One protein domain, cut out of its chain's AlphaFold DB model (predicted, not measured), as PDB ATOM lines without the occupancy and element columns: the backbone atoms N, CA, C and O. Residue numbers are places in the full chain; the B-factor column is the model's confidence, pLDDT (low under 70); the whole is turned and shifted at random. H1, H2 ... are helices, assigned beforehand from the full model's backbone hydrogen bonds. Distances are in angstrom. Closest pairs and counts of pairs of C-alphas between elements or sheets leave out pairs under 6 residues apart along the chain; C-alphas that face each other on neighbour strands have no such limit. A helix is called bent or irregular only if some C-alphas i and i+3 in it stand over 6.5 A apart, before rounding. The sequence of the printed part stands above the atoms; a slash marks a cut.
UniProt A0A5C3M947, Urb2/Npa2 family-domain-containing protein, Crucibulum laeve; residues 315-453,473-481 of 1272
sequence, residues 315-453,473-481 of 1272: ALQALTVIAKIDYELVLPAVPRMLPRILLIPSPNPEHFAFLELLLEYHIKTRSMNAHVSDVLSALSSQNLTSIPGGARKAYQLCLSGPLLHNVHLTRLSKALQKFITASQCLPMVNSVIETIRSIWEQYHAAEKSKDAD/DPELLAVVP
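What this domain is: This is residues 315 to 453 and 473 to 481 of the 1272 residues of the protein "Urb2/Npa2 family-domain-containing protein" of Crucibulum laeve (UniProt A0A5C3M947). One long helix, H8, runs along the length of the domain, with shorter helices packed on it in two places: H4 near its beginning and H9 farther along. Beyond H4, the helices H1, H3 and H7 make a row running the same way, with H3 in the middle, and H2 packs on H4; at the other place H5 and H6 pack on H9. The printed part has 148 residues with nine named helices, H1 to H9 in order along the chain, and no named strand: the class is all helix. It is compact, with a radius of gyration of the C-alphas of 16.3 A, and spans 55 by 37 by 26 A.

Where its parts are: H8, residues 422 to 453, is 47.0 A long from C-alpha 422 at (181.171, 184.258, 288.712) to C-alpha 453 at (141.922, 168.745, 268.134). It is only just irregular: C-alphas 423 and 426 are 6.7 A apart. H4 is residues 368 to 378. H3, residues 349 to 364, is 22.5 A long and H7, residues 406 to 419, is 19.6 A. H1, residues 315 to 325, begins at C-alpha 315 at (148.957, 194.157, 304.268). H2, residues 331 to 341, is irregular, with C-alphas 332 and 335 7.2 A apart. H5 is residues 381 to 384, H6 residues 390 to 400, and H9 residues 474 to 481.

How they stand to each other: H8 touches H9 with residues 436 to 447 alone; the closest C-alphas, of Tyr 443 and Pro 474, are 5.1 A apart, at a shallow tilt of 17 degrees, opposite ways. H9 touches H6, closest at the C-alphas of Ala 391 and Leu 476, 4.8 A, and H5, at Ser 381 and Leu 477, 6.2 A. With residues 424 to 432 alone, H8 only just touches H4, with 3 pairs of C-alphas within 8 A; the closest are Asn 369 and Met 428, 6.6 A. H4 touches H2 at a steep tilt of 47 degrees, closest at the C-alphas of Pro 339 and Ala 378, 4.7 A. H3 and H4 form a helical hairpin, at a steep tilt of 44 degrees, closest at the C-alphas of His 362 and Met 368, 5.0 A. H3 touches H7 at a shallow tilt of 11 degrees, the same way, closest at the C-alphas of Ile 363 and Phe 419, 6.2 A. H3 also touches H1, at 32 degrees, closest at Thr 320 and Phe 354, 5.0 A; H1 and H7 are apart. In H1, H3, H4, H6 and H7 every O i to N i+4 pair is within hydrogen-bond range; H8 has 26 of 28, H9 2 of 4, and H2 3 of 7 beside 5 of 8 O i to N i+3 pairs, while H5 is too short for such a pair.

The domain as a whole: The two C-alphas farthest apart are those of Ile 325 and Ala 452, 55.4 A. Residues 454 to 472 are not printed, and C-alphas 453 and 473 are 13.8 A apart across this cut. Of the links printed whole, H2 to H3 is short and the others are tight. The mean pLDDT of the printed part is 87.5; residue 322 is under 70.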
ATOM      1  N   ALA A 315     148.394 195.485 304.027       77.00
ATOM      2  CA  ALA A 315     148.957 194.157 304.268       77.00
ATOM      3  C   ALA A 315     150.477 194.109 304.009       77.00
ATOM      4  O   ALA A 315     151.223 193.506 304.782       77.00
ATOM      5  N   LEU A 316     150.953 194.781 302.954       84.81
ATOM      6  CA  LEU A 316     152.383 194.835 302.631       84.81
ATOM      7  C   LEU A 316     153.179 195.745 303.573       84.81
ATOM      8  O   LEU A 316     154.334 195.432 303.868       84.81
ATOM      9  N   GLN A 317     152.575 196.801 304.123       79.62
ATOM     10  CA  GLN A 317     153.194 197.587 305.197       79.62
ATOM     11  C   GLN A 317     153.427 196.733 306.456       79.62
ATOM     12  O   GLN A 317     154.528 196.748 307.006       79.62
ATOM     13  N   ALA A 318     152.451 195.916 306.872       70.75
ATOM     14  CA  ALA A 318     152.621 195.007 308.011       70.75
ATOM     15  C   ALA A 318     153.756 193.987 307.779       70.75
ATOM     16  O   ALA A 318     154.622 193.810 308.635       70.75
ATOM     17  N   LEU A 319     153.815 193.381 306.589       79.25
ATOM     18  CA  LEU A 319     154.889 192.454 306.202       79.25
ATOM     19  C   LEU A 319     156.269 193.135 306.132       79.25
ATOM     20  O   LEU A 319     157.271 192.530 306.508       79.25
ATOM     21  N   THR A 320     156.319 194.408 305.728       88.44
ATOM     22  CA  THR A 320     157.532 195.249 305.759       88.44
ATOM     23  C   THR A 320     158.028 195.483 307.184       88.44
ATOM     24  O   THR A 320     159.234 195.496 307.415       88.44
ATOM     25  N   VAL A 321     157.125 195.648 308.156       76.62
ATOM     26  CA  VAL A 321     157.495 195.767 309.577       76.62
ATOM     27  C   VAL A 321     158.009 194.434 310.123       76.62
ATOM     28  O   VAL A 321     159.051 194.424 310.771       76.62
ATOM     29  N   ILE A 322     157.353 193.310 309.815       68.31
ATOM     30  CA  ILE A 322     157.793 191.979 310.274       68.31
ATOM     31  C   ILE A 322     159.183 191.640 309.707       68.31
ATOM     32  O   ILE A 322     160.072 191.279 310.473       68.31
ATOM     33  N   ALA A 323     159.417 191.862 308.408       83.75
ATOM     34  CA  ALA A 323     160.721 191.630 307.773       83.75
ATOM     35  C   ALA A 323     161.852 192.523 308.328       83.75
ATOM     36  O   ALA A 323     163.018 192.148 308.256       83.75
ATOM     37  N   LYS A 324     161.531 193.697 308.896       81.00
ATOM     38  CA  LYS A 324     162.505 194.552 309.604       81.00
ATOM     39  C   LYS A 324     162.856 194.043 311.006       81.00
ATOM     40  O   LYS A 324     163.894 194.442 311.524       81.00
ATOM     41  N   ILE A 325     161.998 193.225 311.621       78.31
ATOM     42  CA  ILE A 325     162.233 192.618 312.939       78.31
ATOM     43  C   ILE A 325     163.073 191.351 312.768       78.31
ATOM     44  O   ILE A 325     164.154 191.255 313.343       78.31
ATOM     45  N   ASP A 326     162.590 190.409 311.958       79.69
ATOM     46  CA  ASP A 326     163.292 189.172 311.627       79.69
ATOM     47  C   ASP A 326     162.836 188.659 310.251       79.69
ATOM     48  O   ASP A 326     161.644 188.473 309.988       79.69
ATOM     49  N   TYR A 327     163.801 188.425 309.364       87.38
ATOM     50  CA  TYR A 327     163.555 187.909 308.020       87.38
ATOM     51  C   TYR A 327     163.099 186.446 308.040       87.38
ATOM     52  O   TYR A 327     162.266 186.063 307.215       87.38
ATOM     53  N   GLU A 328     163.571 185.640 308.996       84.75
ATOM     54  CA  GLU A 328     163.261 184.205 309.089       84.75
ATOM     55  C   GLU A 328     161.770 183.947 309.382       84.75
ATOM     56  O   GLU A 328     161.236 182.896 309.030       84.75
ATOM     57  N   LEU A 329     161.051 184.941 309.920       75.25
ATOM     58  CA  LEU A 329     159.592 184.899 310.089       75.25
ATOM     59  C   LEU A 329     158.816 185.047 308.768       75.25
ATOM     60  O   LEU A 329     157.667 184.613 308.679       75.25
ATOM     61  N   VAL A 330     159.414 185.668 307.747       87.19
ATOM     62  CA  VAL A 330     158.762 185.960 306.456       87.19
ATOM     63  C   VAL A 330     159.222 184.998 305.360       87.19
ATOM     64  O   VAL A 330     158.417 184.603 304.516       87.19
ATOM     65  N   LEU A 331     160.490 184.575 305.374       90.19
ATOM     66  CA  LEU A 331     161.106 183.758 304.319       90.19
ATOM     67  C   LEU A 331     160.347 182.463 303.970       90.19
ATOM     68  O   LEU A 331     160.111 182.252 302.779       90.19
ATOM     69  N   PRO A 332     159.849 181.646 304.924       91.75
ATOM     70  CA  PRO A 332     159.055 180.453 304.599       91.75
ATOM     71  C   PRO A 332     157.752 180.755 303.837       91.75
ATOM     72  O   PRO A 332     157.181 179.868 303.199       91.75
ATOM     73  N   ALA A 333     157.264 181.999 303.901       88.69
ATOM     74  CA  ALA A 333     156.079 182.462 303.189       88.69
ATOM     75  C   ALA A 333     156.397 183.169 301.856       88.69
ATOM     76  O   ALA A 333     155.502 183.250 301.010       88.69
ATOM     77  N   VAL A 334     157.635 183.626 301.614       91.94
ATOM     78  CA  VAL A 334     158.021 184.383 300.401       91.94
ATOM     79  C   VAL A 334     157.602 183.683 299.095       91.94
ATOM     80  O   VAL A 334     156.925 184.341 298.298       91.94
ATOM     81  N   PRO A 335     157.837 182.368 298.884       91.12
ATOM     82  CA  PRO A 335     157.396 181.678 297.665       91.12
ATOM     83  C   PRO A 335     155.871 181.677 297.449       91.12
ATOM     84  O   PRO A 335     155.405 181.566 296.319       91.12
ATOM     85  N   ARG A 336     155.074 181.830 298.519       88.44
ATOM     86  CA  ARG A 336     153.603 181.955 298.459       88.44
ATOM     87  C   ARG A 336     153.139 183.409 298.324       88.44
ATOM     88  O   ARG A 336     152.037 183.661 297.837       88.44
ATOM     89  N   MET A 337     153.963 184.362 298.756       92.50
ATOM     90  CA  MET A 337     153.674 185.797 298.729       92.50
ATOM     91  C   MET A 337     154.015 186.448 297.388       92.50
ATOM     92  O   MET A 337     153.231 187.266 296.909       92.50
ATOM     93  N   LEU A 338     155.132 186.081 296.752       93.94
ATOM     94  CA  LEU A 338     155.531 186.635 295.451       93.94
ATOM     95  C   LEU A 338     154.451 186.462 294.357       93.94
ATOM     96  O   LEU A 338     154.151 187.462 293.702       93.94
ATOM     97  N   PRO A 339     153.765 185.302 294.214       92.56
ATOM     98  CA  PRO A 339     152.606 185.162 293.323       92.56
ATOM     99  C   PRO A 339     151.469 186.155 293.593       92.56
ATOM    100  O   PRO A 339     150.731 186.511 292.683       92.56
ATOM    101  N   ARG A 340     151.290 186.601 294.843       91.44
ATOM    102  CA  ARG A 340     150.247 187.570 295.217       91.44
ATOM    103  C   ARG A 340     150.698 189.008 294.970       91.44
ATOM    104  O   ARG A 340     149.907 189.803 294.474       91.44
ATOM    105  N   ILE A 341     151.966 189.321 295.241       92.62
ATOM    106  CA  ILE A 341     152.576 190.636 294.965       92.62
ATOM    107  C   ILE A 341     152.631 190.914 293.457       92.62
ATOM    108  O   ILE A 341     152.416 192.043 293.027       92.62
ATOM    109  N   LEU A 342     152.863 189.880 292.649       91.38
ATOM    110  CA  LEU A 342     152.838 189.938 291.190       91.38
ATOM    111  C   LEU A 342     151.495 190.435 290.613       91.38
ATOM    112  O   LEU A 342     151.478 190.978 289.515       91.38
ATOM    113  N   LEU A 343     150.381 190.260 291.332       90.44
ATOM    114  CA  LEU A 343     149.020 190.483 290.822       90.44
ATOM    115  C   LEU A 343     148.377 191.797 291.284       90.44
ATOM    116  O   LEU A 343     147.164 191.970 291.161       90.44
ATOM    117  N   ILE A 344     149.172 192.721 291.823       91.31
ATOM    118  CA  ILE A 344     148.689 194.014 292.314       91.31
ATOM    119  C   ILE A 344     148.624 195.006 291.133       91.31
ATOM    120  O   ILE A 344     149.672 195.337 290.584       91.31
ATOM    121  N   PRO A 345     147.436 195.511 290.738       84.62
ATOM    122  CA  PRO A 345     147.254 196.278 289.496       84.62
ATOM    123  C   PRO A 345     147.872 197.684 289.515       84.62
ATOM    124  O   PRO A 345     148.106 198.278 288.466       84.62
ATOM    125  N   SER A 346     148.093 198.249 290.702       87.12
ATOM    126  CA  SER A 346     148.612 199.604 290.892       87.12
ATOM    127  C   SER A 346     149.751 199.573 291.915       87.12
ATOM    128  O   SER A 346     149.481 199.431 293.115       87.12
ATOM    129  N   PRO A 347     151.020 199.678 291.485       89.00
ATOM    130  CA  PRO A 347     152.149 199.583 292.392       89.00
ATOM    131  C   PRO A 347     152.278 200.850 293.246       89.00
ATOM    132  O   PRO A 347     152.267 201.971 292.739       89.00
ATOM    133  N   ASN A 348     152.439 200.662 294.552       89.56
ATOM    134  CA  ASN A 348     152.640 201.719 295.542       89.56
ATOM    135  C   ASN A 348     154.113 201.716 296.017       89.56
ATOM    136  O   ASN A 348     154.706 200.636 296.102       89.56
ATOM    137  N   PRO A 349     154.715 202.874 296.367       90.00
ATOM    138  CA  PRO A 349     156.005 202.955 297.066       90.00
ATOM    139  C   PRO A 349     156.240 201.894 298.158       90.00
ATOM    140  O   PRO A 349     157.317 201.303 298.208       90.00
ATOM    141  N   GLU A 350     155.229 201.586 298.971       88.31
ATOM    142  CA  GLU A 350     155.311 200.592 300.054       88.31
ATOM    143  C   GLU A 350     155.539 199.160 299.551       88.31
ATOM    144  O   GLU A 350     156.241 198.366 300.177       88.31
ATOM    145  N   HIS A 351     154.999 198.820 298.377       94.44
ATOM    146  CA  HIS A 351     155.222 197.508 297.763       94.44
ATOM    147  C   HIS A 351     156.692 197.355 297.346       94.44
ATOM    148  O   HIS A 351     157.261 196.269 297.453       94.44
ATOM    149  N   PHE A 352     157.332 198.451 296.923       95.50
ATOM    150  CA  PHE A 352     158.761 198.466 296.617       95.50
ATOM    151  C   PHE A 352     159.637 198.415 297.867       95.50
ATOM    152  O   PHE A 352     160.686 197.780 297.808       95.50
ATOM    153  N   ALA A 353     159.209 199.012 298.984       91.88
ATOM    154  CA  ALA A 353     159.931 198.934 300.253       91.88
ATOM    155  C   ALA A 353     160.034 197.484 300.762       91.88
ATOM    156  O   ALA A 353     161.120 197.044 301.141       91.88
ATOM    157  N   PHE A 354     158.945 196.709 300.684       95.31
ATOM    158  CA  PHE A 354     158.972 195.277 301.008       95.31
ATOM    159  C   PHE A 354     159.932 194.491 300.100       95.31
ATOM    160  O   PHE A 354     160.777 193.730 300.573       95.31
ATOM    161  N   LEU A 355     159.831 194.702 298.782       96.44
ATOM    162  CA  LEU A 355     160.681 194.024 297.798       96.44
ATOM    163  C   LEU A 355     162.165 194.420 297.912       96.44
ATOM    164  O   LEU A 355     163.032 193.609 297.593       96.44
ATOM    165  N   GLU A 356     162.476 195.636 298.369       95.62
ATOM    166  CA  GLU A 356     163.848 196.059 298.675       95.62
ATOM    167  C   GLU A 356     164.426 195.337 299.893       95.62
ATOM    168  O   GLU A 356     165.578 194.923 299.826       95.62
ATOM    169  N   LEU A 357     163.644 195.118 300.957       94.25
ATOM    170  CA  LEU A 357     164.097 194.350 302.125       94.25
ATOM    171  C   LEU A 357     164.407 192.893 301.756       94.25
ATOM    172  O   LEU A 357     165.458 192.376 302.133       94.25
ATOM    173  N   LEU A 358     163.536 192.239 300.975       95.81
ATOM    174  CA  LEU A 358     163.810 190.886 300.471       95.81
ATOM    175  C   LEU A 358     165.102 190.855 299.642       95.81
ATOM    176  O   LEU A 358     165.970 190.011 299.866       95.81
ATOM    177  N   LEU A 359     165.266 191.810 298.723       95.19
ATOM    178  CA  LEU A 359     166.469 191.918 297.903       95.19
ATOM    179  C   LEU A 359     167.726 192.157 298.762       95.19
ATOM    180  O   LEU A 359     168.763 191.543 298.518       95.19
ATOM    181  N   GLU A 360     167.637 192.998 299.794       94.88
ATOM    182  CA  GLU A 360     168.725 193.272 300.737       94.88
ATOM    183  C   GLU A 360     169.114 192.031 301.561       94.88
ATOM    184  O   GLU A 360     170.308 191.771 301.734       94.88
ATOM    185  N   TYR A 361     168.144 191.223 302.010       95.00
ATOM    186  CA  TYR A 361     168.416 189.938 302.665       95.00
ATOM    187  C   TYR A 361     169.200 188.994 301.748       95.00
ATOM    188  O   TYR A 361     170.244 188.473 302.147       95.00
ATOM    189  N   HIS A 362     168.744 188.800 300.508       94.12
ATOM    190  CA  HIS A 362     169.393 187.878 299.571       94.12
ATOM    191  C   HIS A 362     170.777 188.365 299.109       94.12
ATOM    192  O   HIS A 362     171.670 187.546 298.872       94.12
ATOM    193  N   ILE A 363     170.999 189.686 299.067       93.44
ATOM    194  CA  ILE A 363     172.329 190.293 298.917       93.44
ATOM    195  C   ILE A 363     173.224 189.935 300.114       93.44
ATOM    196  O   ILE A 363     174.321 189.406 299.921       93.44
ATOM    197  N   LYS A 364     172.767 190.194 301.350       93.19
ATOM    198  CA  LYS A 364     173.556 189.978 302.580       93.19
ATOM    199  C   LYS A 364     173.904 188.506 302.807       93.19
ATOM    200  O   LYS A 364     175.035 188.200 303.174       93.19
ATOM    201  N   THR A 365     172.963 187.600 302.543       91.81
ATOM    202  CA  THR A 365     173.131 186.145 302.716       91.81
ATOM    203  C   THR A 365     173.733 185.437 301.498       91.81
ATOM    204  O   THR A 365     173.947 184.227 301.542       91.81
ATOM    205  N   ARG A 366     174.037 186.165 300.409       90.75
ATOM    206  CA  ARG A 366     174.551 185.623 299.130       90.75
ATOM    207  C   ARG A 366     173.643 184.562 298.483       90.75
ATOM    208  O   ARG A 366     174.111 183.730 297.705       90.75
ATOM    209  N   SER A 367     172.344 184.631 298.765       92.50
ATOM    210  CA  SER A 367     171.302 183.711 298.290       92.50
ATOM    211  C   SER A 367     170.508 184.271 297.097       92.50
ATOM    212  O   SER A 367     169.366 183.890 296.854       92.50
ATOM    213  N   MET A 368     171.114 185.170 296.311       92.56
ATOM    214  CA  MET A 368     170.498 185.790 295.123       92.56
ATOM    215  C   MET A 368     169.973 184.778 294.090       92.56
ATOM    216  O   MET A 368     169.017 185.072 293.377       92.56
ATOM    217  N   ASN A 369     170.563 183.583 294.014       88.56
ATOM    218  CA  ASN A 369     170.065 182.478 293.191       88.56
ATOM    219  C   ASN A 369     168.735 181.902 293.702       88.56
ATOM    220  O   ASN A 369     167.883 181.576 292.879       88.56
ATOM    221  N   ALA A 370     168.533 181.827 295.022       90.50
ATOM    222  CA  ALA A 370     167.253 181.437 295.607       90.50
ATOM    223  C   ALA A 370     166.185 182.495 295.303       90.50
ATOM    224  O   ALA A 370     165.146 182.149 294.759       90.50
ATOM    225  N   HIS A 371     166.493 183.786 295.492       92.19
ATOM    226  CA  HIS A 371     165.558 184.869 295.158       92.19
ATOM    227  C   HIS A 371     165.103 184.840 293.697       92.19
ATOM    228  O   HIS A 371     163.915 184.944 293.405       92.19
ATOM    229  N   VAL A 372     166.048 184.669 292.763       89.56
ATOM    230  CA  VAL A 372     165.713 184.524 291.342       89.56
ATOM    231  C   VAL A 372     164.858 183.276 291.131       89.56
ATOM    232  O   VAL A 372     163.824 183.383 290.486       89.56
ATOM    233  N   SER A 373     165.207 182.129 291.724       90.00
ATOM    234  CA  SER A 373     164.385 180.911 291.655       90.00
ATOM    235  C   SER A 373     162.961 181.116 292.191       90.00
ATOM    236  O   SER A 373     162.013 180.623 291.583       90.00
ATOM    237  N   ASP A 374     162.783 181.872 293.274       91.94
ATOM    238  CA  ASP A 374     161.474 182.178 293.858       91.94
ATOM    239  C   ASP A 374     160.654 183.122 292.965       91.94
ATOM    240  O   ASP A 374     159.447 182.935 292.815       91.94
ATOM    241  N   VAL A 375     161.296 184.089 292.297       91.44
ATOM    242  CA  VAL A 375     160.649 184.956 291.293       91.44
ATOM    243  C   VAL A 375     160.268 184.168 290.033       91.44
ATOM    244  O   VAL A 375     159.149 184.317 289.544       91.44
ATOM    245  N   LEU A 376     161.140 183.284 289.530       88.12
ATOM    246  CA  LEU A 376     160.827 182.384 288.408       88.12
ATOM    247  C   LEU A 376     159.669 181.432 288.776       88.12
ATOM    248  O   LEU A 376     158.755 181.228 287.979       88.12
ATOM    249  N   SER A 377     159.671 180.896 290.001       90.50
ATOM    250  CA  SER A 377     158.610 180.040 290.547       90.50
ATOM    251  C   SER A 377     157.281 180.791 290.691       90.50
ATOM    252  O   SER A 377     156.226 180.274 290.307       90.50
ATOM    253  N   ALA A 378     157.315 182.046 291.146       90.88
ATOM    254  CA  ALA A 378     156.133 182.898 291.248       90.88
ATOM    255  C   ALA A 378     155.457 183.155 289.891       90.88
ATOM    256  O   ALA A 378     154.237 183.300 289.831       90.88
ATOM    257  N   LEU A 379     156.241 183.141 288.811       88.81
ATOM    258  CA  LEU A 379     155.790 183.288 287.427       88.81
ATOM    259  C   LEU A 379     155.343 181.966 286.773       88.81
ATOM    260  O   LEU A 379     154.948 181.971 285.609       88.81
ATOM    261  N   SER A 380     155.386 180.834 287.483       88.62
ATOM    262  CA  SER A 380     154.952 179.538 286.945       88.62
ATOM    263  C   SER A 380     153.459 179.505 286.587       88.62
ATOM    264  O   SER A 380     152.616 180.146 287.221       88.62
ATOM    265  N   SER A 381     153.109 178.693 285.585       84.44
ATOM    266  CA  SER A 381     151.731 178.541 285.094       84.44
ATOM    267  C   SER A 381     150.737 178.145 286.193       84.44
ATOM    268  O   SER A 381     149.610 178.632 286.183       84.44
ATOM    269  N   GLN A 382     151.162 177.345 287.179       87.44
ATOM    270  CA  GLN A 382     150.347 176.932 288.332       87.44
ATOM    271  C   GLN A 382     149.860 178.108 289.195       87.44
ATOM    272  O   GLN A 382     148.780 178.037 289.777       87.44
ATOM    273  N   ASN A 383     150.633 179.195 289.275       88.06
ATOM    274  CA  ASN A 383     150.214 180.405 289.982       88.06
ATOM    275  C   ASN A 383     149.256 181.246 289.123       88.06
ATOM    276  O   ASN A 383     148.278 181.799 289.635       88.06
ATOM    277  N   LEU A 384     149.505 181.310 287.811       87.62
ATOM    278  CA  LEU A 384     148.747 182.142 286.874       87.62
ATOM    279  C   LEU A 384     147.361 181.570 286.520       87.62
ATOM    280  O   LEU A 384     146.433 182.341 286.276       87.62
ATOM    281  N   THR A 385     147.168 180.246 286.563       86.31
ATOM    282  CA  THR A 385     145.841 179.607 286.398       86.31
ATOM    283  C   THR A 385     144.827 180.035 287.462       86.31
ATOM    284  O   THR A 385     143.625 179.954 287.223       86.31
ATOM    285  N   SER A 386     145.279 180.527 288.622       82.69
ATOM    286  CA  SER A 386     144.402 180.947 289.725       82.69
ATOM    287  C   SER A 386     143.695 182.300 289.512       82.69
ATOM    288  O   SER A 386     142.938 182.740 290.380       82.69
ATOM    289  N   ILE A 387     143.938 182.983 288.385       84.31
ATOM    290  CA  ILE A 387     143.533 184.379 288.163       84.31
ATOM    291  C   ILE A 387     142.163 184.461 287.458       84.31
ATOM    292  O   ILE A 387     142.051 184.104 286.280       84.31
ATOM    293  N   PRO A 388     141.113 185.005 288.107       77.81
ATOM    294  CA  PRO A 388     139.803 185.160 287.481       77.81
ATOM    295  C   PRO A 388     139.839 186.242 286.390       77.81
ATOM    296  O   PRO A 388     139.929 187.444 286.675       77.81
ATOM    297  N   GLY A 389     139.751 185.799 285.133       82.56
ATOM    298  CA  GLY A 389     139.797 186.629 283.920       82.56
ATOM    299  C   GLY A 389     140.780 186.154 282.840       82.56
ATOM    300  O   GLY A 389     140.930 186.846 281.835       82.56
ATOM    301  N   GLY A 390     141.430 184.999 283.025       88.38
ATOM    302  CA  GLY A 390     142.237 184.340 281.992       88.38
ATOM    303  C   GLY A 390     143.603 184.984 281.732       88.38
ATOM    304  O   GLY A 390     143.997 185.967 282.369       88.38
ATOM    305  N   ALA A 391     144.336 184.416 280.770       88.38
ATOM    306  CA  ALA A 391     145.736 184.745 280.504       88.38
ATOM    307  C   ALA A 391     145.990 186.226 280.189       88.38
ATOM    308  O   ALA A 391     146.967 186.803 280.665       88.38
ATOM    309  N   ARG A 392     145.087 186.877 279.449       90.62
ATOM    310  CA  ARG A 392     145.222 188.296 279.080       90.62
ATOM    311  C   ARG A 392     145.206 189.226 280.292       90.62
ATOM    312  O   ARG A 392     146.018 190.145 280.378       90.62
ATOM    313  N   LYS A 393     144.317 188.960 281.256       88.94
ATOM    314  CA  LYS A 393     144.251 189.718 282.512       88.94
ATOM    315  C   LYS A 393     145.431 189.383 283.421       88.94
ATOM    316  O   LYS A 393     145.979 190.290 284.038       88.94
ATOM    317  N   ALA A 394     145.855 188.116 283.463       89.00
ATOM    318  CA  ALA A 394     147.073 187.712 284.162       89.00
ATOM    319  C   ALA A 394     148.291 188.504 283.657       89.00
ATOM    320  O   ALA A 394     148.963 189.149 284.451       89.00
ATOM    321  N   TYR A 395     148.505 188.555 282.339       89.12
ATOM    322  CA  TYR A 395     149.586 189.316 281.706       89.12
ATOM    323  C   TYR A 395     149.587 190.800 282.078       89.12
ATOM    324  O   TYR A 395     150.615 191.328 282.501       89.12
ATOM    325  N   GLN A 396     148.430 191.460 281.958       88.06
ATOM    326  CA  GLN A 396     148.285 192.873 282.312       88.06
ATOM    327  C   GLN A 396     148.610 193.117 283.788       88.06
ATOM    328  O   GLN A 396     149.427 193.989 284.081       88.06
ATOM    329  N   LEU A 397     148.041 192.312 284.695       88.69
ATOM    330  CA  LEU A 397     148.312 192.401 286.133       88.69
ATOM    331  C   LEU A 397     149.799 192.204 286.438       88.69
ATOM    332  O   LEU A 397     150.372 193.023 287.153       88.69
ATOM    333  N   CYS A 398     150.432 191.185 285.849       89.31
ATOM    334  CA  CYS A 398     151.858 190.916 286.013       89.31
ATOM    335  C   CYS A 398     152.730 192.095 285.559       89.31
ATOM    336  O   CYS A 398     153.620 192.501 286.302       89.31
ATOM    337  N   LEU A 399     152.478 192.668 284.373       84.62
ATOM    338  CA  LEU A 399     153.246 193.808 283.852       84.62
ATOM    339  C   LEU A 399     153.058 195.091 284.673       84.62
ATOM    340  O   LEU A 399     154.010 195.854 284.835       84.62
ATOM    341  N   SER A 400     151.855 195.332 285.202       86.25
ATOM    342  CA  SER A 400     151.607 196.429 286.151       86.25
ATOM    343  C   SER A 400     152.146 196.149 287.560       86.25
ATOM    344  O   SER A 400     152.315 197.073 288.353       86.25
ATOM    345  N   GLY A 401     152.421 194.881 287.873       91.81
ATOM    346  CA  GLY A 401     152.711 194.398 289.214       91.81
ATOM    347  C   GLY A 401     154.022 194.940 289.796       91.81
ATOM    348  O   GLY A 401     155.032 194.996 289.089       91.81
ATOM    349  N   PRO A 402     154.079 195.258 291.107       92.94
ATOM    350  CA  PRO A 402     155.299 195.683 291.800       92.94
ATOM    351  C   PRO A 402     156.528 194.804 291.536       92.94
ATOM    352  O   PRO A 402     157.641 195.320 291.460       92.94
ATOM    353  N   LEU A 403     156.330 193.489 291.369       92.06
ATOM    354  CA  LEU A 403     157.414 192.530 291.154       92.06
ATOM    355  C   LEU A 403     158.113 192.692 289.791       92.06
ATOM    356  O   LEU A 403     159.311 192.446 289.694       92.06
ATOM    357  N   LEU A 404     157.395 193.130 288.752       89.75
ATOM    358  CA  LEU A 404     157.937 193.309 287.395       89.75
ATOM    359  C   LEU A 404     157.995 194.775 286.954       89.75
ATOM    360  O   LEU A 404     158.475 195.092 285.866       89.75
ATOM    361  N   HIS A 405     157.563 195.693 287.813       90.69
ATOM    362  CA  HIS A 405     157.686 197.117 287.570       90.69
ATOM    363  C   HIS A 405     159.163 197.535 287.447       90.69
ATOM    364  O   HIS A 405     160.034 197.095 288.206       90.69
ATOM    365  N   ASN A 406     159.445 198.457 286.520       84.12
ATOM    366  CA  ASN A 406     160.800 198.884 286.146       84.12
ATOM    367  C   ASN A 406     161.667 199.321 287.352       84.12
ATOM    368  O   ASN A 406     162.869 199.059 287.391       84.12
ATOM    369  N   VAL A 407     161.058 199.923 288.381       87.00
ATOM    370  CA  VAL A 407     161.750 200.296 289.631       87.00
ATOM    371  C   VAL A 407     162.365 199.077 290.329       87.00
ATOM    372  O   VAL A 407     163.543 199.122 290.687       87.00
ATOM    373  N   HIS A 408     161.615 197.980 290.493       92.31
ATOM    374  CA  HIS A 408     162.151 196.757 291.094       92.31
ATOM    375  C   HIS A 408     163.138 196.067 290.146       92.31
ATOM    376  O   HIS A 408     164.253 195.769 290.565       92.31
ATOM    377  N   LEU A 409     162.805 195.909 288.858       87.38
ATOM    378  CA  LEU A 409     163.701 195.260 287.889       87.38
ATOM    379  C   LEU A 409     165.056 195.976 287.744       87.38
ATOM    380  O   LEU A 409     166.092 195.320 287.651       87.38
ATOM    381  N   THR A 410     165.087 197.311 287.806       83.50
ATOM    382  CA  THR A 410     166.335 198.096 287.814       83.50
ATOM    383  C   THR A 410     167.153 197.863 289.092       83.50
ATOM    384  O   THR A 410     168.386 197.844 289.044       83.50
ATOM    385  N   ARG A 411     166.500 197.679 290.246       89.88
ATOM    386  CA  ARG A 411     167.159 197.379 291.531       89.88
ATOM    387  C   ARG A 411     167.684 195.942 291.567       89.88
ATOM    388  O   ARG A 411     168.861 195.751 291.866       89.88
ATOM    389  N   LEU A 412     166.868 194.966 291.166       90.69
ATOM    390  CA  LEU A 412     167.243 193.558 291.010       90.69
ATOM    391  C   LEU A 412     168.398 193.398 290.014       90.69
ATOM    392  O   LEU A 412     169.385 192.742 290.329       90.69
ATOM    393  N   SER A 413     168.338 194.078 288.863       85.00
ATOM    394  CA  SER A 413     169.455 194.182 287.917       85.00
ATOM    395  C   SER A 413     170.733 194.624 288.628       85.00
ATOM    396  O   SER A 413     171.706 193.875 288.631       85.00
ATOM    397  N   LYS A 414     170.725 195.800 289.278       86.31
ATOM    398  CA  LYS A 414     171.880 196.358 290.007       86.31
ATOM    399  C   LYS A 414     172.409 195.422 291.097       86.31
ATOM    400  O   LYS A 414     173.621 195.382 291.302       86.31
ATOM    401  N   ALA A 415     171.533 194.683 291.775       89.31
ATOM    402  CA  ALA A 415     171.913 193.674 292.758       89.31
ATOM    403  C   ALA A 415     172.640 192.491 292.101       89.31
ATOM    404  O   ALA A 415     173.736 192.134 292.534       89.31
ATOM    405  N   LEU A 416     172.094 191.947 291.009       87.44
ATOM    406  CA  LEU A 416     172.714 190.857 290.255       87.44
ATOM    407  C   LEU A 416     174.103 191.250 289.726       87.44
ATOM    408  O   LEU A 416     175.040 190.487 289.922       87.44
ATOM    409  N   GLN A 417     174.296 192.455 289.165       84.00
ATOM    410  CA  GLN A 417     175.628 192.877 288.669       84.00
ATOM    411  C   GLN A 417     176.683 193.007 289.779       84.00
ATOM    412  O   GLN A 417     177.876 192.936 289.495       84.00
ATOM    413  N   LYS A 418     176.262 193.270 291.023       86.12
ATOM    414  CA  LYS A 418     177.166 193.540 292.151       86.12
ATOM    415  C   LYS A 418     177.441 192.322 293.029       86.12
ATOM    416  O   LYS A 418     178.522 192.248 293.603       86.12
ATOM    417  N   PHE A 419     176.469 191.424 293.177       87.25
ATOM    418  CA  PHE A 419     176.473 190.418 294.244       87.25
ATOM    419  C   PHE A 419     176.353 188.967 293.765       87.25
ATOM    420  O   PHE A 419     176.497 188.066 294.589       87.25
ATOM    421  N   ILE A 420     176.146 188.709 292.466       87.38
ATOM    422  CA  ILE A 420     176.283 187.350 291.925       87.38
ATOM    423  C   ILE A 420     177.767 186.988 291.791       87.38
ATOM    424  O   ILE A 420     178.559 187.765 291.250       87.38
ATOM    425  N   THR A 421     178.178 185.810 292.268       87.31
ATOM    426  CA  THR A 421     179.547 185.340 292.006       87.31
ATOM    427  C   THR A 421     179.676 184.843 290.566       87.31
ATOM    428  O   THR A 421     178.704 184.404 289.949       87.31
ATOM    429  N   ALA A 422     180.901 184.836 290.029       83.00
ATOM    430  CA  ALA A 422     181.171 184.258 288.712       83.00
ATOM    431  C   ALA A 422     180.676 182.799 288.605       83.00
ATOM    432  O   ALA A 422     180.032 182.435 287.626       83.00
ATOM    433  N   SER A 423     180.882 182.006 289.663       84.69
ATOM    434  CA  SER A 423     180.433 180.612 289.769       84.69
ATOM    435  C   SER A 423     178.914 180.426 289.872       84.69
ATOM    436  O   SER A 423     178.419 179.364 289.511       84.69
ATOM    437  N   GLN A 424     178.162 181.427 290.339       87.69
ATOM    438  CA  GLN A 424     176.691 181.407 290.371       87.69
ATOM    439  C   GLN A 424     176.067 181.923 289.064       87.69
ATOM    440  O   GLN A 424     174.938 181.561 288.737       87.69
ATOM    441  N   CYS A 425     176.799 182.754 288.316       87.50
ATOM    442  CA  CYS A 425     176.322 183.451 287.125       87.50
ATOM    443  C   CYS A 425     175.865 182.494 286.013       87.50
ATOM    444  O   CYS A 425     174.696 182.510 285.629       87.50
ATOM    445  N   LEU A 426     176.759 181.623 285.530       87.94
ATOM    446  CA  LEU A 426     176.447 180.713 284.426       87.94
ATOM    447  C   LEU A 426     175.370 179.666 284.794       87.94
ATOM    448  O   LEU A 426     174.441 179.500 284.004       87.94
ATOM    449  N   PRO A 427     175.380 179.021 285.984       90.19
ATOM    450  CA  PRO A 427     174.284 178.142 286.402       90.19
ATOM    451  C   PRO A 427     172.927 178.848 286.504       90.19
ATOM    452  O   PRO A 427     171.922 178.273 286.092       90.19
ATOM    453  N   MET A 428     172.876 180.095 286.995       88.44
ATOM    454  CA  MET A 428     171.635 180.881 287.024       88.44
ATOM    455  C   MET A 428     171.135 181.176 285.605       88.44
ATOM    456  O   MET A 428     169.960 180.964 285.316       88.44
ATOM    457  N   VAL A 429     172.017 181.633 284.712       87.38
ATOM    458  CA  VAL A 429     171.676 181.925 283.311       87.38
ATOM    459  C   VAL A 429     171.165 180.674 282.599       87.38
ATOM    460  O   VAL A 429     170.115 180.730 281.963       87.38
ATOM    461  N   ASN A 430     171.839 179.536 282.771       89.56
ATOM    462  CA  ASN A 430     171.401 178.262 282.205       89.56
ATOM    463  C   ASN A 430     170.058 177.817 282.802       89.56
ATOM    464  O   ASN A 430     169.174 177.415 282.056       89.56
ATOM    465  N   SER A 431     169.840 177.974 284.112       87.56
ATOM    466  CA  SER A 431     168.544 177.689 284.746       87.56
ATOM    467  C   SER A 431     167.412 178.549 284.168       87.56
ATOM    468  O   SER A 431     166.315 178.040 283.941       87.56
ATOM    469  N   VAL A 432     167.656 179.836 283.895       86.88
ATOM    470  CA  VAL A 432     166.685 180.729 283.233       86.88
ATOM    471  C   VAL A 432     166.440 180.290 281.784       86.88
ATOM    472  O   VAL A 432     165.287 180.201 281.365       86.88
ATOM    473  N   ILE A 433     167.498 179.957 281.035       89.88
ATOM    474  CA  ILE A 433     167.422 179.457 279.653       89.88
ATOM    475  C   ILE A 433     166.601 178.163 279.570       89.88
ATOM    476  O   ILE A 433     165.667 178.099 278.772       89.88
ATOM    477  N   GLU A 434     166.883 177.164 280.411       90.06
ATOM    478  CA  GLU A 434     166.130 175.902 280.436       90.06
ATOM    479  C   GLU A 434     164.679 176.108 280.890       90.06
ATOM    480  O   GLU A 434     163.770 175.473 280.355       90.06
ATOM    481  N   THR A 435     164.426 177.044 281.814       86.94
ATOM    482  CA  THR A 435     163.059 177.413 282.222       86.94
ATOM    483  C   THR A 435     162.277 177.994 281.040       86.94
ATOM    484  O   THR A 435     161.174 177.533 280.743       86.94
ATOM    485  N   ILE A 436     162.861 178.949 280.306       87.38
ATOM    486  CA  ILE A 436     162.245 179.543 279.107       87.38
ATOM    487  C   ILE A 436     162.053 178.486 278.006       87.38
ATOM    488  O   ILE A 436     160.995 178.454 277.372       87.38
ATOM    489  N   ARG A 437     163.040 177.602 277.791       89.62
ATOM    490  CA  ARG A 437     162.964 176.498 276.818       89.62
ATOM    491  C   ARG A 437     161.815 175.547 277.152       89.62
ATOM    492  O   ARG A 437     160.961 175.323 276.300       89.62
ATOM    493  N   SER A 438     161.748 175.069 278.394       88.75
ATOM    494  CA  SER A 438     160.706 174.157 278.879       88.75
ATOM    495  C   SER A 438     159.302 174.752 278.740       88.75
ATOM    496  O   SER A 438     158.407 174.108 278.193       88.75
ATOM    497  N   ILE A 439     159.103 176.011 279.149       85.50
ATOM    498  CA  ILE A 439     157.807 176.699 279.029       85.50
ATOM    499  C   ILE A 439     157.382 176.836 277.562       85.50
ATOM    500  O   ILE A 439     156.221 176.603 277.223       85.50
ATOM    501  N   TRP A 440     158.311 177.187 276.673       85.81
ATOM    502  CA  TRP A 440     158.028 177.299 275.244       85.81
ATOM    503  C   TRP A 440     157.735 175.950 274.582       85.81
ATOM    504  O   TRP A 440     156.869 175.862 273.712       85.81
ATOM    505  N   GLU A 441     158.431 174.886 274.981       88.62
ATOM    506  CA  GLU A 441     158.160 173.532 274.498       88.62
ATOM    507  C   GLU A 441     156.778 173.051 274.948       88.62
ATOM    508  O   GLU A 441     156.031 172.518 274.124       88.62
ATOM    509  N   GLN A 442     156.387 173.339 276.195       87.88
ATOM    510  CA  GLN A 442     155.028 173.116 276.698       87.88
ATOM    511  C   GLN A 442     153.991 173.931 275.909       87.88
ATOM    512  O   GLN A 442     153.012 173.360 275.432       87.88
ATOM    513  N   TYR A 443     154.226 175.232 275.690       88.31
ATOM    514  CA  TYR A 443     153.356 176.092 274.876       88.31
ATOM    515  C   TYR A 443     153.171 175.530 273.462       88.31
ATOM    516  O   TYR A 443     152.052 175.357 272.982       88.31
ATOM    517  N   HIS A 444     154.273 175.185 272.796       85.38
ATOM    518  CA  HIS A 444     154.254 174.679 271.430       85.38
ATOM    519  C   HIS A 444     153.629 173.273 271.343       85.38
ATOM    520  O   HIS A 444     153.049 172.923 270.309       85.38
ATOM    521  N   ALA A 445     153.735 172.456 272.394       87.31
ATOM    522  CA  ALA A 445     153.038 171.177 272.497       87.31
ATOM    523  C   ALA A 445     151.523 171.373 272.687       87.31
ATOM    524  O   ALA A 445     150.748 170.725 271.982       87.31
ATOM    525  N   ALA A 446     151.108 172.301 273.554       86.12
ATOM    526  CA  ALA A 446     149.708 172.653 273.779       86.12
ATOM    527  C   ALA A 446     149.049 173.229 272.510       86.12
ATOM    528  O   ALA A 446     148.012 172.726 272.082       86.12
ATOM    529  N   GLU A 447     149.698 174.178 271.827       85.12
ATOM    530  CA  GLU A 447     149.245 174.711 270.529       85.12
ATOM    531  C   GLU A 447     149.156 173.624 269.445       85.12
ATOM    532  O   GLU A 447     148.197 173.579 268.679       85.12
ATOM    533  N   LYS A 448     150.112 172.682 269.398       85.44
ATOM    534  CA  LYS A 448     150.027 171.524 268.489       85.44
ATOM    535  C   LYS A 448     148.865 170.587 268.821       85.44
ATOM    536  O   LYS A 448     148.324 169.989 267.893       85.44
ATOM    537  N   SER A 449     148.514 170.426 270.100       84.50
ATOM    538  CA  SER A 449     147.327 169.659 270.495       84.50
ATOM    539  C   SER A 449     146.069 170.384 270.033       84.50
ATOM    540  O   SER A 449     145.301 169.808 269.275       84.50
ATOM    541  N   LYS A 450     145.941 171.678 270.353       83.38
ATOM    542  CA  LYS A 450     144.837 172.557 269.932       83.38
ATOM    543  C   LYS A 450     144.618 172.507 268.410       83.38
ATOM    544  O   LYS A 450     143.497 172.287 267.962       83.38
ATOM    545  N   ASP A 451     145.683 172.584 267.608       81.44
ATOM    546  CA  ASP A 451     145.617 172.442 266.141       81.44
ATOM    547  C   ASP A 451     145.199 171.028 265.671       81.44
ATOM    548  O   ASP A 451     144.524 170.890 264.649       81.44
ATOM    549  N   ALA A 452     145.567 169.963 266.393       82.81
ATOM    550  CA  ALA A 452     145.179 168.580 266.077       82.81
ATOM    551  C   ALA A 452     143.758 168.211 266.553       82.81
ATOM    552  O   ALA A 452     143.101 167.349 265.953       82.81
ATOM    553  N   ASP A 453     143.280 168.864 267.609       81.50
ATOM    554  CA  ASP A 453     141.922 168.745 268.134       81.50
ATOM    555  C   ASP A 453     140.934 169.509 267.238       81.50
ATOM    556  O   ASP A 453     139.885 168.963 266.894       81.50
ATOM    557  N   ASP A 473     146.478 175.592 279.668       83.62
ATOM    558  CA  ASP A 473     146.131 176.608 278.673       83.62
ATOM    559  C   ASP A 473     147.404 177.187 278.003       83.62
ATOM    560  O   ASP A 473     148.271 177.725 278.708       83.62
ATOM    561  N   PRO A 474     147.547 177.106 276.662       82.81
ATOM    562  CA  PRO A 474     148.688 177.688 275.960       82.81
ATOM    563  C   PRO A 474     148.800 179.203 276.169       82.81
ATOM    564  O   PRO A 474     149.912 179.730 276.195       82.81
ATOM    565  N   GLU A 475     147.700 179.930 276.363       84.94
ATOM    566  CA  GLU A 475     147.773 181.379 276.555       84.94
ATOM    567  C   GLU A 475     148.470 181.734 277.874       84.94
ATOM    568  O   GLU A 475     149.306 182.637 277.894       84.94
ATOM    569  N   LEU A 476     148.232 180.971 278.948       81.69
ATOM    570  CA  LEU A 476     148.943 181.130 280.222       81.69
ATOM    571  C   LEU A 476     150.432 180.772 280.121       81.69
ATOM    572  O   LEU A 476     151.253 181.401 280.786       81.69
ATOM    573  N   LEU A 477     150.809 179.813 279.272       82.94
ATOM    574  CA  LEU A 477     152.220 179.485 279.025       82.94
ATOM    575  C   LEU A 477     152.940 180.584 278.226       82.94
ATOM    576  O   LEU A 477     154.125 180.825 278.451       82.94
ATOM    577  N   ALA A 478     152.236 181.300 277.345       81.19
ATOM    578  CA  ALA A 478     152.790 182.429 276.596       81.19
ATOM    579  C   ALA A 478     153.021 183.692 277.447       81.19
ATOM    580  O   ALA A 478     153.872 184.511 277.098       81.19
ATOM    581  N   VAL A 479     152.312 183.839 278.574       80.62
ATOM    582  CA  VAL A 479     152.496 184.949 279.529       80.62
ATOM    583  C   VAL A 479     153.883 184.945 280.156       80.62
ATOM    584  O   VAL A 479     154.428 186.013 280.412       80.62
ATOM    585  N   VAL A 480     154.469 183.773 280.400       77.50
ATOM    586  CA  VAL A 480     155.649 183.653 281.263       77.50
ATOM    587  C   VAL A 480     156.952 184.159 280.607       77.50
ATOM    588  O   VAL A 480     157.613 184.997 281.220       77.50
ATOM    589  N   PRO A 481     157.339 183.770 279.370       78.31
ATOM    590  CA  PRO A 481     158.615 184.189 278.771       78.31
ATOM    591  C   PRO A 481     158.873 185.713 278.706       78.31
ATOM    592  O   PRO A 481     159.994 186.112 279.009       78.31
TER     593      PRO A 481